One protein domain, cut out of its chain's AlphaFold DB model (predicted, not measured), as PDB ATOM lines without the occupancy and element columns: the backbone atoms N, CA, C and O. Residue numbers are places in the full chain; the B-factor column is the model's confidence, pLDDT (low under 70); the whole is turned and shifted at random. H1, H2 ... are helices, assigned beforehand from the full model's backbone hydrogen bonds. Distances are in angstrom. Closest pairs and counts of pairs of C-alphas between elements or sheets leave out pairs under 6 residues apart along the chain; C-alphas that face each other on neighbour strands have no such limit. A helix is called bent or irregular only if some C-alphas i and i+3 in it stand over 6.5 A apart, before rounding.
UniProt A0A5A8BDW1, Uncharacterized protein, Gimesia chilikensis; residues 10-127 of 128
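This is residues 10 to 127 of the 128 residues of an uncharacterized protein of Gimesia chilikensis (UniProt A0A5A8BDW1). A compact cluster of mostly crossed helices has the short H4 near its middle. The longest helix, H8, packs on H4 and crosses the last part of H6, while H5 and H6 make a corner at their link; H1 and the loop of residues 87 to 102 lie toward one end of the long axis, and H9 lies toward the other. The 118 printed residues include nine named helices, H1 to H9 in chain order, and no named strand; the class is all helix. The radius of gyration of the C-alphas is 13.6 A, and the spans are 41 by 29 by 24 A.

H8, residues 103 to 117, touches H4, residues 43 to 46; their closest C-alphas, Gln 45 and Phe 105, are 3.9 A apart. H8 also touches H6, residues 65 to 76, about perpendicular at 77 degrees, with the C-alphas of Val 75 and Arg 113 closest at 6.2 A; H6 does so with residues 72 to 76 alone. H6 is the hub, touching four helices. H5, residues 52 to 63, touches H6 with residues 56 to 60 alone, at a steep tilt of 52 degrees, opposite ways; the C-alphas of Glu 60 and Val 68 are closest at 6.3 A. H3, residues 36 to 41, touches H6 at a shallow tilt of 23 degrees, the same way, with the C-alphas of Ile 40 and Leu 71 closest at 6.4 A. H7, residues 79 to 86, and H6 touch only at the corner, and only just, with 3 pairs of C-alphas within 8 A; the closest, Val 75 and Arg 81, are 5.1 A apart. H2, residues 22 to 31, and H5 are close but not clearly touching, the C-alphas of Leu 22 and Asn 55 being closest at 6.8 A. H1, residues 10 to 16, and H2 only just touch, with 3 pairs of C-alphas within 8 A; the closest, Phe 16 and Leu 25, are 7.1 A apart. H9, residues 122 to 125, touches no helix but is near H6; the C-alphas of Asp 69 and Leu 125 are closest at 7.7 A. Every O i to N i+4 pair is within hydrogen-bond range in H2, H5, H6 and H8. The counts are 1 of 3 in H1, 0 of 2 in H3 and 0 of 4 in H7, beside O i to N i+3 counts of 2 of 4, 1 of 3 and 2 of 5; H4 and H9 are too short for an i+4 pair.

H8 is 20.8 A from first to last C-alpha; C-alpha 103 is at (-39.971, 39.250, 221.227), and C-alpha 117 is at (-33.670, 23.350, 209.322). H6 is 16.9 A long, H5 15.9 A and H2 14.2 A. H1 begins at C-alpha 10, (-23.249, 45.036, 229.558). H3 and H7 are irregular, with C-alphas 38 and 41 7.2 A apart and C-alphas 81 and 84 8.9 A apart; H1 is only just irregular, with C-alphas 12 and 15 6.9 A apart.

The two C-alphas farthest apart, Asn 98 and Arg 127, are 43.2 A from each other. The printed part has no cut. The link from H7 to H8 is long, with 16 residues, and within it residues 96 to 97 pair antiparallel with 100 to 101; the other links are tight. The mean pLDDT of the printed part is 88.4, and residues 118 to 127 are under 70.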
ATOM      1  N   GLN A  10     -21.891  44.492 229.562       79.50
ATOM      2  CA  GLN A  10     -23.249  45.036 229.558       79.50
ATOM      3  C   GLN A  10     -23.314  46.416 228.884       79.50
ATOM      4  O   GLN A  10     -24.111  46.633 227.973       79.50
ATOM      5  N   LYS A  11     -22.425  47.343 229.260       81.75
ATOM      6  CA  LYS A  11     -22.364  48.674 228.637       81.75
ATOM      7  C   LYS A  11     -21.895  48.634 227.186       81.75
ATOM      8  O   LYS A  11     -22.237  49.510 226.394       81.75
ATOM      9  N   SER A  12     -21.078  47.647 226.833       84.00
ATOM     10  CA  SER A  12     -20.604  47.470 225.462       84.00
ATOM     11  C   SER A  12     -21.692  46.904 224.543       84.00
ATOM     12  O   SER A  12     -21.666  47.190 223.348       84.00
ATOM     13  N   PHE A  13     -22.659  46.164 225.096       88.25
ATOM     14  CA  PHE A  13     -23.809  45.629 224.368       88.25
ATOM     15  C   PHE A  13     -25.023  46.576 224.340       88.25
ATOM     16  O   PHE A  13     -25.820  46.511 223.408       88.25
ATOM     17  N   GLU A  14     -25.136  47.509 225.295       87.12
ATOM     18  CA  GLU A  14     -26.208  48.520 225.365       87.12
ATOM     19  C   GLU A  14     -26.515  49.232 224.026       87.12
ATOM     20  O   GLU A  14     -27.695  49.366 223.698       87.12
ATOM     21  N   PRO A  15     -25.525  49.638 223.200       90.88
ATOM     22  CA  PRO A  15     -25.795  50.298 221.921       90.88
ATOM     23  C   PRO A  15     -26.573  49.446 220.910       90.88
ATOM     24  O   PRO A  15     -27.160  50.008 219.991       90.88
ATOM     25  N   PHE A  16     -26.570  48.116 221.050       93.62
ATOM     26  CA  PHE A  16     -27.261  47.203 220.134       93.62
ATOM     27  C   PHE A  16     -28.733  46.981 220.492       93.62
ATOM     28  O   PHE A  16     -29.451  46.324 219.732       93.62
ATOM     29  N   LYS A  17     -29.194  47.509 221.634       93.81
ATOM     30  CA  LYS A  17     -30.583  47.376 222.072       93.81
ATOM     31  C   LYS A  17     -31.522  48.082 221.092       93.81
ATOM     32  O   LYS A  17     -31.366  49.271 220.823       93.81
ATOM     33  N   GLY A  18     -32.519  47.350 220.592       94.06
ATOM     34  CA  GLY A  18     -33.510  47.872 219.645       94.06
ATOM     35  C   GLY A  18     -32.984  48.098 218.222       94.06
ATOM     36  O   GLY A  18     -33.623  48.801 217.442       94.06
ATOM     37  N   VAL A  19     -31.821  47.534 217.873       96.12
ATOM     38  CA  VAL A  19     -31.263  47.610 216.515       96.12
ATOM     39  C   VAL A  19     -31.762  46.423 215.695       96.12
ATOM     40  O   VAL A  19     -31.117  45.378 215.651       96.12
ATOM     41  N   TYR A  20     -32.917  46.587 215.052       96.19
ATOM     42  CA  TYR A  20     -33.580  45.522 214.286       96.19
ATOM     43  C   TYR A  20     -33.225  45.513 212.790       96.19
ATOM     44  O   TYR A  20     -33.506  44.548 212.092       96.19
ATOM     45  N   GLU A  21     -32.556  46.547 212.283       97.12
ATOM     46  CA  GLU A  21     -32.120  46.594 210.886       97.12
ATOM     47  C   GLU A  21     -30.667  46.123 210.754       97.12
ATOM     48  O   GLU A  21     -29.762  46.638 211.419       97.12
ATOM     49  N   LEU A  22     -30.408  45.161 209.859       97.38
ATOM     50  CA  LEU A  22     -29.074  44.568 209.705       97.38
ATOM     51  C   LEU A  22     -28.013  45.603 209.287       97.38
ATOM     52  O   LEU A  22     -26.874  45.555 209.752       97.38
ATOM     53  N   HIS A  23     -28.366  46.555 208.422       96.69
ATOM     54  CA  HIS A  23     -27.437  47.608 208.001       96.69
ATOM     55  C   HIS A  23     -27.021  48.524 209.157       96.69
ATOM     56  O   HIS A  23     -25.849  48.912 209.237       96.69
ATOM     57  N   ASP A  24     -27.943  48.819 210.071       97.00
ATOM     58  CA  ASP A  24     -27.662  49.626 211.255       97.00
ATOM     59  C   ASP A  24     -26.765  48.848 212.223       97.00
ATOM     60  O   ASP A  24     -25.782  49.392 212.731       97.00
ATOM     61  N   LEU A  25     -27.024  47.544 212.389       96.69
ATOM     62  CA  LEU A  25     -26.178  46.653 213.182       96.69
ATOM     63  C   LEU A  25     -24.739  46.600 212.645       96.69
ATOM     64  O   LEU A  25     -23.789  46.765 213.410       96.69
ATOM     65  N   ILE A  26     -24.559  46.406 211.335       96.38
ATOM     66  CA  ILE A  26     -23.230  46.348 210.703       96.38
ATOM     67  C   ILE A  26     -22.497  47.685 210.859       96.38
ATOM     68  O   ILE A  26     -21.316  47.702 211.214       96.38
ATOM     69  N   THR A  27     -23.193  48.801 210.627       95.06
ATOM     70  CA  THR A  27     -22.639  50.151 210.811       95.06
ATOM     71  C   THR A  27     -22.141  50.339 212.238       95.06
ATOM     72  O   THR A  27     -20.996  50.741 212.449       95.06
ATOM     73  N   LEU A  28     -22.960  49.965 213.220       94.19
ATOM     74  CA  LEU A  28     -22.619  50.096 214.628       94.19
ATOM     75  C   LEU A  28     -21.433  49.206 215.031       94.19
ATOM     76  O   LEU A  28     -20.536  49.676 215.734       94.19
ATOM     77  N   CYS A  29     -21.382  47.958 214.552       93.19
ATOM     78  CA  CYS A  29     -20.231  47.073 214.754       93.19
ATOM     79  C   CYS A  29     -18.937  47.712 214.228       93.19
ATOM     80  O   CYS A  29     -17.924  47.722 214.930       93.19
ATOM     81  N   ASN A  30     -18.973  48.310 213.034       91.56
ATOM     82  CA  ASN A  30     -17.817  48.991 212.448       91.56
ATOM     83  C   ASN A  30     -17.401  50.232 213.258       91.56
ATOM     84  O   ASN A  30     -16.214  50.423 213.526       91.56
ATOM     85  N   ASP A  31     -18.362  51.046 213.705       90.62
ATOM     86  CA  ASP A  31     -18.109  52.280 214.464       90.62
ATOM     87  C   ASP A  31     -17.390  52.042 215.801       90.62
ATOM     88  O   ASP A  31     -16.631  52.905 216.281       90.62
ATOM     89  N   ILE A  32     -17.627  50.873 216.409       88.56
ATOM     90  CA  ILE A  32     -17.017  50.474 217.683       88.56
ATOM     91  C   ILE A  32     -15.921  49.405 217.542       88.56
ATOM     92  O   ILE A  32     -15.391  48.930 218.550       88.56
ATOM     93  N   ASN A  33     -15.559  49.059 216.301       85.44
ATOM     94  CA  ASN A  33     -14.589  48.018 215.960       85.44
ATOM     95  C   ASN A  33     -14.897  46.662 216.633       85.44
ATOM     96  O   ASN A  33     -14.002  46.008 217.168       85.44
ATOM     97  N   PHE A  34     -16.176  46.281 216.634       87.94
ATOM     98  CA  PHE A  34     -16.663  44.982 217.092       87.94
ATOM     99  C   PHE A  34     -16.457  43.945 215.992       87.94
ATOM    100  O   PHE A  34     -16.830  44.177 214.838       87.94
ATOM    101  N   ALA A  35     -15.833  42.813 216.312       87.00
ATOM    102  CA  ALA A  35     -15.495  41.843 215.287       87.00
ATOM    103  C   ALA A  35     -16.751  41.121 214.786       87.00
ATOM    104  O   ALA A  35     -17.642  40.778 215.558       87.00
ATOM    105  N   ALA A  36     -16.792  40.811 213.486       88.50
ATOM    106  CA  ALA A  36     -17.932  40.117 212.889       88.50
ATOM    107  C   ALA A  36     -18.277  38.815 213.636       88.50
ATOM    108  O   ALA A  36     -19.434  38.575 213.935       88.50
ATOM    109  N   TRP A  37     -17.287  38.002 214.021       85.31
ATOM    110  CA  TRP A  37     -17.537  36.744 214.744       85.31
ATOM    111  C   TRP A  37     -18.183  36.940 216.129       85.31
ATOM    112  O   TRP A  37     -18.835  36.023 216.624       85.31
ATOM    113  N   GLU A  38     -18.042  38.121 216.736       85.81
ATOM    114  CA  GLU A  38     -18.650  38.472 218.025       85.81
ATOM    115  C   GLU A  38     -20.135  38.861 217.859       85.81
ATOM    116  O   GLU A  38     -20.900  38.801 218.821       85.81
ATOM    117  N   SER A  39     -20.580  39.192 216.637       90.25
ATOM    118  CA  SER A  39     -21.943  39.665 216.344       90.25
ATOM    119  C   SER A  39     -22.999  38.561 216.252       90.25
ATOM    120  O   SER A  39     -24.186  38.865 216.151       90.25
ATOM    121  N   ILE A  40     -22.612  37.283 216.333       90.69
ATOM    122  CA  ILE A  40     -23.530  36.137 216.181       90.69
ATOM    123  C   ILE A  40     -24.728  36.227 217.141       90.69
ATOM    124  O   ILE A  40     -25.846  35.901 216.754       90.69
ATOM    125  N   TYR A  41     -24.516  36.717 218.364       89.88
ATOM    126  CA  TYR A  41     -25.568  36.886 219.375       89.88
ATOM    127  C   TYR A  41     -26.464  38.109 219.149       89.88
ATOM    128  O   TYR A  41     -27.538  38.207 219.737       89.88
ATOM    129  N   LEU A  42     -26.032  39.042 218.303       94.00
ATOM    130  CA  LEU A  42     -26.794  40.232 217.937       94.00
ATOM    131  C   LEU A  42     -27.766  39.919 216.802       94.00
ATOM    132  O   LEU A  42     -28.886  40.412 216.794       94.00
ATOM    133  N   LEU A  43     -27.351  39.065 215.867       95.81
ATOM    134  CA  LEU A  43     -28.040  38.863 214.597       95.81
ATOM    135  C   LEU A  43     -29.511  38.456 214.668       95.81
ATOM    136  O   LEU A  43     -30.253  38.985 213.844       95.81
ATOM    137  N   PRO A  44     -29.972  37.572 215.578       96.38
ATOM    138  CA  PRO A  44     -31.359  37.120 215.539       96.38
ATOM    139  C   PRO A  44     -32.373  38.265 215.582       96.38
ATOM    140  O   PRO A  44     -33.365  38.197 214.875       96.38
ATOM    141  N   GLN A  45     -32.087  39.366 216.286       96.00
ATOM    142  CA  GLN A  45     -32.998  40.517 216.357       96.00
ATOM    143  C   GLN A  45     -33.214  41.236 215.011       96.00
ATOM    144  O   GLN A  45     -34.098  42.080 214.916       96.00
ATOM    145  N   CYS A  46     -32.409  40.934 213.986       97.56
ATOM    146  CA  CYS A  46     -32.521  41.541 212.661       97.56
ATOM    147  C   CYS A  46     -33.285  40.686 211.639       97.56
ATOM    148  O   CYS A  46     -33.462  41.115 210.497       97.56
ATOM    149  N   PHE A  47     -33.698  39.470 212.000       97.25
ATOM    150  CA  PHE A  47     -34.317  38.534 211.064       97.25
ATOM    151  C   PHE A  47     -35.833  38.462 211.225       97.25
ATOM    152  O   PHE A  47     -36.357  38.338 212.324       97.25
ATOM    153  N   THR A  48     -36.515  38.469 210.087       96.25
ATOM    154  CA  THR A  48     -37.931  38.136 209.912       96.25
ATOM    155  C   THR A  48     -38.049  37.197 208.714       96.25
ATOM    156  O   THR A  48     -37.100  37.048 207.936       96.25
ATOM    157  N   GLU A  49     -39.203  36.557 208.530       94.06
ATOM    158  CA  GLU A  49     -39.420  35.712 207.348       94.06
ATOM    159  C   GLU A  49     -39.254  36.502 206.039       94.06
ATOM    160  O   GLU A  49     -38.654  35.999 205.088       94.06
ATOM    161  N   ASP A  50     -39.711  37.758 206.017       96.19
ATOM    162  CA  ASP A  50     -39.713  38.611 204.824       96.19
ATOM    163  C   ASP A  50     -38.310  39.076 204.408       96.19
ATOM    164  O   ASP A  50     -38.055  39.304 203.223       96.19
ATOM    165  N   ASN A  51     -37.391  39.237 205.367       96.50
ATOM    166  CA  ASN A  51     -36.066  39.807 205.108       96.50
ATOM    167  C   ASN A  51     -34.926  38.775 205.097       96.50
ATOM    168  O   ASN A  51     -33.790  39.143 204.789       96.50
ATOM    169  N   PHE A  52     -35.210  37.502 205.390       94.75
ATOM    170  CA  PHE A  52     -34.191  36.468 205.581       94.75
ATOM    171  C   PHE A  52     -33.201  36.372 204.412       94.75
ATOM    172  O   PHE A  52     -31.998  36.550 204.610       94.75
ATOM    173  N   ASP A  53     -33.687  36.149 203.187       93.31
ATOM    174  CA  ASP A  53     -32.818  35.943 202.018       93.31
ATOM    175  C   ASP A  53     -31.956  37.177 201.719       93.31
ATOM    176  O   ASP A  53     -30.771  37.058 201.395       93.31
ATOM    177  N   ALA A  54     -32.538  38.372 201.858       96.19
ATOM    178  CA  ALA A  54     -31.829  39.630 201.664       96.19
ATOM    179  C   ALA A  54     -30.728  39.816 202.721       96.19
ATOM    180  O   ALA A  54     -29.590  40.148 202.381       96.19
ATOM    181  N   ASN A  55     -31.032  39.531 203.987       97.56
ATOM    182  CA  ASN A  55     -30.081  39.654 205.086       97.56
ATOM    183  C   ASN A  55     -28.935  38.644 204.981       97.56
ATOM    184  O   ASN A  55     -27.785  39.012 205.208       97.56
ATOM    185  N   ILE A  56     -29.199  37.403 204.559       95.44
ATOM    186  CA  ILE A  56     -28.133  36.422 204.301       95.44
ATOM    187  C   ILE A  56     -27.195  36.904 203.185       95.44
ATOM    188  O   ILE A  56     -25.977  36.820 203.343       95.44
ATOM    189  N   GLN A  57     -27.726  37.465 202.092       95.38
ATOM    190  CA  GLN A  57     -26.897  38.025 201.012       95.38
ATOM    191  C   GLN A  57     -26.038  39.202 201.486       95.38
ATOM    192  O   GLN A  57     -24.876  39.317 201.091       95.38
ATOM    193  N   ILE A  58     -26.584  40.066 202.348       97.25
ATOM    194  CA  ILE A  58     -25.831  41.168 202.959       97.25
ATOM    195  C   ILE A  58     -24.705  40.614 203.839       97.25
ATOM    196  O   ILE A  58     -23.558  41.023 203.676       97.25
ATOM    197  N   LEU A  59     -24.992  39.650 204.719       96.50
ATOM    198  CA  LEU A  59     -23.984  39.028 205.585       96.50
ATOM    199  C   LEU A  59     -22.869  38.346 204.787       96.50
ATOM    200  O   LEU A  59     -21.693  38.510 205.105       96.50
ATOM    201  N   GLU A  60     -23.219  37.607 203.733       95.31
ATOM    202  CA  GLU A  60     -22.239  36.955 202.865       95.31
ATOM    203  C   GLU A  60     -21.346  37.979 202.152       95.31
ATOM    204  O   GLU A  60     -20.140  37.766 202.033       95.31
ATOM    205  N   LYS A  61     -21.912  39.109 201.719       96.19
ATOM    206  CA  LYS A  61     -21.161  40.185 201.070       96.19
ATOM    207  C   LYS A  61     -20.228  40.920 202.038       96.19
ATOM    208  O   LYS A  61     -19.085  41.189 201.677       96.19
ATOM    209  N   GLU A  62     -20.711  41.269 203.227       96.06
ATOM    210  CA  GLU A  62     -19.978  42.122 204.173       96.06
ATOM    211  C   GLU A  62     -18.979  41.324 205.024       96.06
ATOM    212  O   GLU A  62     -17.864  41.785 205.269       96.06
ATOM    213  N   TRP A  63     -19.341  40.109 205.450       95.38
ATOM    214  CA  TRP A  63     -18.536  39.288 206.369       95.38
ATOM    215  C   TRP A  63     -18.097  37.938 205.785       95.38
ATOM    216  O   TRP A  63     -17.309  37.217 206.404       95.38
ATOM    217  N   GLY A  64     -18.530  37.616 204.564       93.38
ATOM    218  CA  GLY A  64     -18.089  36.442 203.820       93.38
ATOM    219  C   GLY A  64     -18.908  35.182 204.101       93.38
ATOM    220  O   GLY A  64     -19.453  34.980 205.185       93.38
ATOM    221  N   LYS A  65     -18.913  34.256 203.137       90.31
ATOM    222  CA  LYS A  65     -19.619  32.967 203.240       90.31
ATOM    223  C   LYS A  65     -19.269  32.173 204.505       90.31
ATOM    224  O   LYS A  65     -20.149  31.608 205.143       90.31
ATOM    225  N   ARG A  66     -17.994  32.167 204.914       91.75
ATOM    226  CA  ARG A  66     -17.547  31.443 206.122       91.75
ATOM    227  C   ARG A  66     -18.233  31.930 207.396       91.75
ATOM    228  O   ARG A  66     -18.400  31.146 208.324       91.75
ATOM    229  N   PHE A  67     -18.603  33.208 207.450       94.31
ATOM    230  CA  PHE A  67     -19.366  33.742 208.565       94.31
ATOM    231  C   PHE A  67     -20.790  33.174 208.574       94.31
ATOM    232  O   PHE A  67     -21.253  32.705 209.611       94.31
ATOM    233  N   VAL A  68     -21.454  33.142 207.414       93.69
ATOM    234  CA  VAL A  68     -22.792  32.544 207.260       93.69
ATOM    235  C   VAL A  68     -22.772  31.057 207.633       93.69
ATOM    236  O   VAL A  68     -23.614  30.609 208.408       93.69
ATOM    237  N   ASP A  69     -21.759  30.313 207.180       89.62
ATOM    238  CA  ASP A  69     -21.573  28.905 207.549       89.62
ATOM    239  C   ASP A  69     -21.463  28.742 209.082       89.62
ATOM    240  O   ASP A  69     -22.080  27.850 209.671       89.62
ATOM    241  N   ALA A  70     -20.728  29.634 209.757       90.75
ATOM    242  CA  ALA A  70     -20.587  29.620 211.212       90.75
ATOM    243  C   ALA A  70     -21.880  30.004 211.952       90.75
ATOM    244  O   ALA A  70     -22.190  29.399 212.984       90.75
ATOM    245  N   LEU A  71     -22.647  30.975 211.446       93.00
ATOM    246  CA  LEU A  71     -23.953  31.348 212.003       93.00
ATOM    247  C   LEU A  71     -24.880  30.129 212.057       93.00
ATOM    248  O   LEU A  71     -25.538  29.880 213.063       93.00
ATOM    249  N   ILE A  72     -24.866  29.312 211.010       90.62
ATOM    250  CA  ILE A  72     -25.747  28.150 210.886       90.62
ATOM    251  C   ILE A  72     -25.388  27.055 211.867       90.62
ATOM    252  O   ILE A  72     -26.273  26.514 212.532       90.62
ATOM    253  N   VAL A  73     -24.093  26.774 212.019       89.00
ATOM    254  CA  VAL A  73     -23.612  25.867 213.067       89.00
ATOM    255  C   VAL A  73     -24.070  26.364 214.442       89.00
ATOM    256  O   VAL A  73     -24.579  25.580 215.242       89.00
ATOM    257  N   ASN A  74     -23.978  27.671 214.707       90.44
ATOM    258  CA  ASN A  74     -24.409  28.244 215.983       90.44
ATOM    259  C   ASN A  74     -25.920  28.133 216.228       90.44
ATOM    260  O   ASN A  74     -26.320  27.885 217.364       90.44
ATOM    261  N   VAL A  75     -26.747  28.281 215.192       90.94
ATOM    262  CA  VAL A  75     -28.209  28.134 215.290       90.94
ATOM    263  C   VAL A  75     -28.624  26.678 215.494       90.94
ATOM    264  O   VAL A  75     -29.498  26.398 216.315       90.94
ATOM    265  N   ARG A  76     -28.001  25.738 214.776       84.50
ATOM    266  CA  ARG A  76     -28.400  24.321 214.797       84.50
ATOM    267  C   ARG A  76     -27.835  23.550 215.981       84.50
ATOM    268  O   ARG A  76     -28.522  22.709 216.558       84.50
ATOM    269  N   GLU A  77     -26.577  23.805 216.312       85.06
ATOM    270  CA  GLU A  77     -25.791  22.971 217.226       85.06
ATOM    271  C   GLU A  77     -25.154  23.772 218.361       85.06
ATOM    272  O   GLU A  77     -24.910  23.212 219.428       85.06
ATOM    273  N   GLY A  78     -24.902  25.062 218.142       84.19
ATOM    274  CA  GLY A  78     -24.208  25.928 219.090       84.19
ATOM    275  C   GLY A  78     -25.127  26.758 219.984       84.19
ATOM    276  O   GLY A  78     -26.250  26.378 220.320       84.19
ATOM    277  N   SER A  79     -24.612  27.916 220.395       83.06
ATOM    278  CA  SER A  79     -25.176  28.726 221.478       83.06
ATOM    279  C   SER A  79     -26.588  29.256 221.207       83.06
ATOM    280  O   SER A  79     -27.358  29.457 222.141       83.06
ATOM    281  N   LEU A  80     -26.965  29.450 219.940       89.06
ATOM    282  CA  LEU A  80     -28.295  29.943 219.568       89.06
ATOM    283  C   LEU A  80     -29.363  28.831 219.591       89.06
ATOM    284  O   LEU A  80     -30.563  29.114 219.608       89.06
ATOM    285  N   ARG A  81     -28.969  27.554 219.680       86.00
ATOM    286  CA  ARG A  81     -29.911  26.431 219.820       86.00
ATOM    287  C   ARG A  81     -30.668  26.460 221.152       86.00
ATOM    288  O   ARG A  81     -31.818  26.035 221.210       86.00
ATOM    289  N   GLN A  82     -30.030  26.929 222.223       83.81
ATOM    290  CA  GLN A  82     -30.565  26.889 223.592       83.81
ATOM    291  C   GLN A  82     -30.339  28.223 224.308       83.81
ATOM    292  O   GLN A  82     -29.759  28.269 225.390       83.81
ATOM    293  N   VAL A  83     -30.802  29.313 223.686       87.62
ATOM    294  CA  VAL A  83     -30.563  30.675 224.183       87.62
ATOM    295  C   VAL A  83     -31.108  30.919 225.595       87.62
ATOM    296  O   VAL A  83     -30.518  31.682 226.352       87.62
ATOM    297  N   ASP A  84     -32.166  30.203 225.990       86.19
ATOM    298  CA  ASP A  84     -32.786  30.312 227.316       86.19
ATOM    299  C   ASP A  84     -31.810  30.028 228.467       86.19
ATOM    300  O   ASP A  84     -31.944  30.587 229.552       86.19
ATOM    301  N   GLN A  85     -30.784  29.199 228.236       87.25
ATOM    302  CA  GLN A  85     -29.741  28.919 229.234       87.25
ATOM    303  C   GLN A  85     -28.814  30.115 229.484       87.25
ATOM    304  O   GLN A  85     -28.069  30.124 230.463       87.25
ATOM    305  N   PHE A  86     -28.849  31.111 228.602       86.38
ATOM    306  CA  PHE A  86     -27.992  32.287 228.626       86.38
ATOM    307  C   PHE A  86     -28.764  33.562 228.981       86.38
ATOM    308  O   PHE A  86     -28.243  34.648 228.764       86.38
ATOM    309  N   ILE A  87     -29.976  33.463 229.536       88.69
ATOM    310  CA  ILE A  87     -30.810  34.639 229.838       88.69
ATOM    311  C   ILE A  87     -30.134  35.652 230.779       88.69
ATOM    312  O   ILE A  87     -30.343  36.851 230.639       88.69
ATOM    313  N   ASP A  88     -29.256  35.184 231.671       88.81
ATOM    314  CA  ASP A  88     -28.463  36.029 232.574       88.81
ATOM    315  C   ASP A  88     -27.088  36.424 231.988       88.81
ATOM    316  O   ASP A  88     -26.235  36.974 232.685       88.81
ATOM    317  N   SER A  89     -26.820  36.113 230.714       88.81
ATOM    318  CA  SER A  89     -25.548  36.424 230.057       88.81
ATOM    319  C   SER A  89     -25.456  37.901 229.688       88.81
ATOM    320  O   SER A  89     -26.318  38.445 228.999       88.81
ATOM    321  N   GLU A  90     -24.338  38.539 230.041       87.31
ATOM    322  CA  GLU A  90     -24.060  39.929 229.661       87.31
ATOM    323  C   GLU A  90     -24.037  40.127 228.131       87.31
ATOM    324  O   GLU A  90     -24.416  41.195 227.648       87.31
ATOM    325  N   CYS A  91     -23.687  39.087 227.362       84.81
ATOM    326  CA  CYS A  91     -23.695  39.097 225.893       84.81
ATOM    327  C   CYS A  91     -25.102  39.115 225.271       84.81
ATOM    328  O   CYS A  91     -25.220  39.275 224.060       84.81
ATOM    329  N   LEU A  92     -26.154  38.901 226.070       90.56
ATOM    330  CA  LEU A  92     -27.556  38.983 225.648       90.56
ATOM    331  C   LEU A  92     -28.292  40.159 226.303       90.56
ATOM    332  O   LEU A  92     -29.494  40.323 226.118       90.56
ATOM    333  N   SER A  93     -27.576  41.021 227.031       91.19
ATOM    334  CA  SER A  93     -28.164  42.187 227.707       91.19
ATOM    335  C   SER A  93     -28.804  43.204 226.755       91.19
ATOM    336  O   SER A  93     -29.661  43.979 227.176       91.19
ATOM    337  N   HIS A  94     -28.451  43.185 225.464       92.75
ATOM    338  CA  HIS A  94     -29.092  44.001 224.427       92.75
ATOM    339  C   HIS A  94     -30.522  43.552 224.098       92.75
ATOM    340  O   HIS A  94     -31.296  44.349 223.576       92.75
ATOM    341  N   VAL A  95     -30.879  42.308 224.427       94.12
ATOM    342  CA  VAL A  95     -32.175  41.678 224.122       94.12
ATOM    343  C   VAL A  95     -32.844  41.073 225.352       94.12
ATOM    344  O   VAL A  95     -33.835  40.370 225.205       94.12
ATOM    345  N   VAL A  96     -32.342  41.331 226.563       93.56
ATOM    346  CA  VAL A  96     -32.971  40.893 227.816       93.56
ATOM    347  C   VAL A  96     -33.330  42.105 228.661       93.56
ATOM    348  O   VAL A  96     -32.477  42.908 229.035       93.56
ATOM    349  N   GLU A  97     -34.605  42.214 229.019       90.31
ATOM    350  CA  GLU A  97     -35.103  43.235 229.931       90.31
ATOM    351  C   GLU A  97     -35.955  42.585 231.020       90.31
ATOM    352  O   GLU A  97     -36.889  41.838 230.742       90.31
ATOM    353  N   ASN A  98     -35.610  42.848 232.285       90.06
ATOM    354  CA  ASN A  98     -36.279  42.263 233.454       90.06
ATOM    355  C   ASN A  98     -36.369  40.720 233.415       90.06
ATOM    356  O   ASN A  98     -37.362  40.146 233.859       90.06
ATOM    357  N   GLY A  99     -35.334  40.054 232.889       89.50
ATOM    358  CA  GLY A  99     -35.274  38.590 232.798       89.50
ATOM    359  C   GLY A  99     -36.167  37.992 231.709       89.50
ATOM    360  O   GLY A  99     -36.523  36.820 231.793       89.50
ATOM    361  N   VAL A 100     -36.564  38.787 230.713       93.62
ATOM    362  CA  VAL A 100     -37.372  38.348 229.571       93.62
ATOM    363  C   VAL A 100     -36.688  38.776 228.278       93.62
ATOM    364  O   VAL A 100     -36.205  39.904 228.179       93.62
ATOM    365  N   PHE A 101     -36.648  37.876 227.294       95.50
ATOM    366  CA  PHE A 101     -36.123  38.187 225.969       95.50
ATOM    367  C   PHE A 101     -37.048  39.122 225.183       95.50
ATOM    368  O   PHE A 101     -38.274  39.013 225.256       95.50
ATOM    369  N   ASP A 102     -36.448  39.995 224.377       95.25
ATOM    370  CA  ASP A 102     -37.132  40.783 223.360       95.25
ATOM    371  C   ASP A 102     -37.889  39.844 222.393       95.25
ATOM    372  O   ASP A 102     -37.286  38.912 221.843       95.25
ATOM    373  N   PRO A 103     -39.195  40.061 222.158       94.31
ATOM    374  CA  PRO A 103     -39.971  39.250 221.227       94.31
ATOM    375  C   PRO A 103     -39.416  39.215 219.795       94.31
ATOM    376  O   PRO A 103     -39.459  38.151 219.185       94.31
ATOM    377  N   HIS A 104     -38.856  40.316 219.275       94.25
ATOM    378  CA  HIS A 104     -38.250  40.352 217.934       94.25
ATOM    379  C   HIS A 104     -37.012  39.461 217.861       94.25
ATOM    380  O   HIS A 104     -36.781  38.786 216.862       94.25
ATOM    381  N   PHE A 105     -36.221  39.419 218.936       96.25
ATOM    382  CA  PHE A 105     -35.074  38.520 219.013       96.25
ATOM    383  C   PHE A 105     -35.508  37.052 218.985       96.25
ATOM    384  O   PHE A 105     -34.907  36.248 218.270       96.25
ATOM    385  N   LEU A 106     -36.557  36.697 219.737       95.44
ATOM    386  CA  LEU A 106     -37.095  35.334 219.743       95.44
ATOM    387  C   LEU A 106     -37.717  34.951 218.397       95.44
ATOM    388  O   LEU A 106     -37.498  33.832 217.933       95.44
ATOM    389  N   GLU A 107     -38.451  35.868 217.766       95.94
ATOM    390  CA  GLU A 107     -39.009  35.682 216.424       95.94
ATOM    391  C   GLU A 107     -37.898  35.405 215.414       95.94
ATOM    392  O   GLU A 107     -37.905  34.363 214.759       95.94
ATOM    393  N   GLY A 108     -36.899  36.281 215.326       96.62
ATOM    394  CA  GLY A 108     -35.826  36.103 214.360       96.62
ATOM    395  C   GLY A 108     -34.961  34.878 214.645       96.62
ATOM    396  O   GLY A 108     -34.500  34.220 213.712       96.62
ATOM    397  N   LEU A 109     -34.802  34.481 215.912       95.38
ATOM    398  CA  LEU A 109     -34.162  33.212 216.256       95.38
ATOM    399  C   LEU A 109     -34.949  32.009 215.721       95.38
ATOM    400  O   LEU A 109     -34.346  31.066 215.204       95.38
ATOM    401  N   GLU A 110     -36.276  32.037 215.823       94.00
ATOM    402  CA  GLU A 110     -37.135  30.988 215.278       94.00
ATOM    403  C   GLU A 110     -37.102  30.968 213.746       94.00
ATOM    404  O   GLU A 110     -36.941  29.900 213.155       94.00
ATOM    405  N   VAL A 111     -37.129  32.136 213.096       94.56
ATOM    406  CA  VAL A 111     -36.948  32.255 211.641       94.56
ATOM    407  C   VAL A 111     -35.632  31.611 211.213       94.56
ATOM    408  O   VAL A 111     -35.629  30.749 210.335       94.56
ATOM    409  N   LEU A 112     -34.515  31.966 211.855       93.50
ATOM    410  CA  LEU A 112     -33.212  31.370 211.555       93.50
ATOM    411  C   LEU A 112     -33.244  29.846 211.728       93.50
ATOM    412  O   LEU A 112     -32.738  29.120 210.872       93.50
ATOM    413  N   ARG A 113     -33.861  29.335 212.799       91.12
ATOM    414  CA  ARG A 113     -33.979  27.887 213.042       91.12
ATOM    415  C   ARG A 113     -34.781  27.189 211.955       91.12
ATOM    416  O   ARG A 113     -34.311  26.181 211.436       91.12
ATOM    417  N   ILE A 114     -35.949  27.713 211.592       89.81
ATOM    418  CA  ILE A 114     -36.819  27.129 210.565       89.81
ATOM    419  C   ILE A 114     -36.121  27.152 209.203       89.81
ATOM    420  O   ILE A 114     -36.051  26.127 208.520       89.81
ATOM    421  N   GLN A 115     -35.567  28.301 208.815       89.62
ATOM    422  CA  GLN A 115     -34.932  28.466 207.508       89.62
ATOM    423  C   GLN A 115     -33.658  27.617 207.379       89.62
ATOM    424  O   GLN A 115     -33.416  27.038 206.320       89.62
ATOM    425  N   PHE A 116     -32.884  27.453 208.458       87.12
ATOM    426  CA  PHE A 116     -31.705  26.578 208.473       87.12
ATOM    427  C   PHE A 116     -32.010  25.094 208.742       87.12
ATOM    428  O   PHE A 116     -31.122  24.259 208.564       87.12
ATOM    429  N   ALA A 117     -33.233  24.740 209.153       76.25
ATOM    430  CA  ALA A 117     -33.670  23.350 209.322       76.25
ATOM    431  C   ALA A 117     -34.270  22.734 208.045       76.25
ATOM    432  O   ALA A 117     -34.169  21.527 207.864       76.25
ATOM    433  N   ASN A 118     -34.881  23.534 207.164       61.16
ATOM    434  CA  ASN A 118     -35.726  23.068 206.050       61.16
ATOM    435  C   ASN A 118     -34.988  22.556 204.787       61.16
ATOM    436  O   ASN A 118     -35.458  22.789 203.675       61.16
ATOM    437  N   ASP A 119     -33.854  21.861 204.915       51.16
ATOM    438  CA  ASP A 119     -33.146  21.141 203.827       51.16
ATOM    439  C   ASP A 119     -32.776  21.947 202.550       51.16
ATOM    440  O   ASP A 119     -32.100  21.432 201.662       51.16
ATOM    441  N   LYS A 120     -33.098  23.247 202.444       51.91
ATOM    442  CA  LYS A 120     -32.613  24.145 201.372       51.91
ATOM    443  C   LYS A 120     -31.106  24.422 201.471       51.91
ATOM    444  O   LYS A 120     -30.529  25.066 200.594       51.91
ATOM    445  N   TRP A 121     -30.474  23.957 202.540       56.59
ATOM    446  CA  TRP A 121     -29.137  24.340 202.968       56.59
ATOM    447  C   TRP A 121     -27.997  23.619 202.241       56.59
ATOM    448  O   TRP A 121     -26.954  24.236 202.026       56.59
ATOM    449  N   ASP A 122     -28.191  22.380 201.776       51.59
ATOM    450  CA  ASP A 122     -27.169  21.705 200.958       51.59
ATOM    451  C   ASP A 122     -26.793  22.582 199.747       51.59
ATOM    452  O   ASP A 122     -25.620  22.737 199.421       51.59
ATOM    453  N   SER A 123     -27.755  23.345 199.204       54.53
ATOM    454  CA  SER A 123     -27.522  24.297 198.108       54.53
ATOM    455  C   SER A 123     -26.626  25.506 198.439       54.53
ATOM    456  O   SER A 123     -26.154  26.175 197.516       54.53
ATOM    457  N   TYR A 124     -26.385  25.811 199.718       52.75
ATOM    458  CA  TYR A 124     -25.475  26.873 200.168       52.75
ATOM    459  C   TYR A 124     -24.101  26.327 200.582       52.75
ATOM    460  O   TYR A 124     -23.095  27.018 200.415       52.75
ATOM    461  N   LEU A 125     -24.022  25.090 201.087       51.50
ATOM    462  CA  LEU A 125     -22.745  24.413 201.355       51.50
ATOM    463  C   LEU A 125     -22.067  23.910 200.071       51.50
ATOM    464  O   LEU A 125     -20.839  23.916 199.999       51.50
ATOM    465  N   GLU A 126     -22.847  23.522 199.060       51.94
ATOM    466  CA  GLU A 126     -22.355  22.934 197.804       51.94
ATOM    467  C   GLU A 126     -21.928  23.952 196.736       51.94
ATOM    468  O   GLU A 126     -21.380  23.557 195.706       51.94
ATOM    469  N   ARG A 127     -22.111  25.263 196.957       49.09
ATOM    470  CA  ARG A 127     -21.516  26.298 196.090       49.09
ATOM    471  C   ARG A 127     -20.015  26.411 196.382       49.09
ATOM    472  O   ARG A 127     -19.584  27.325 197.084       49.09
TER     473      ARG A 127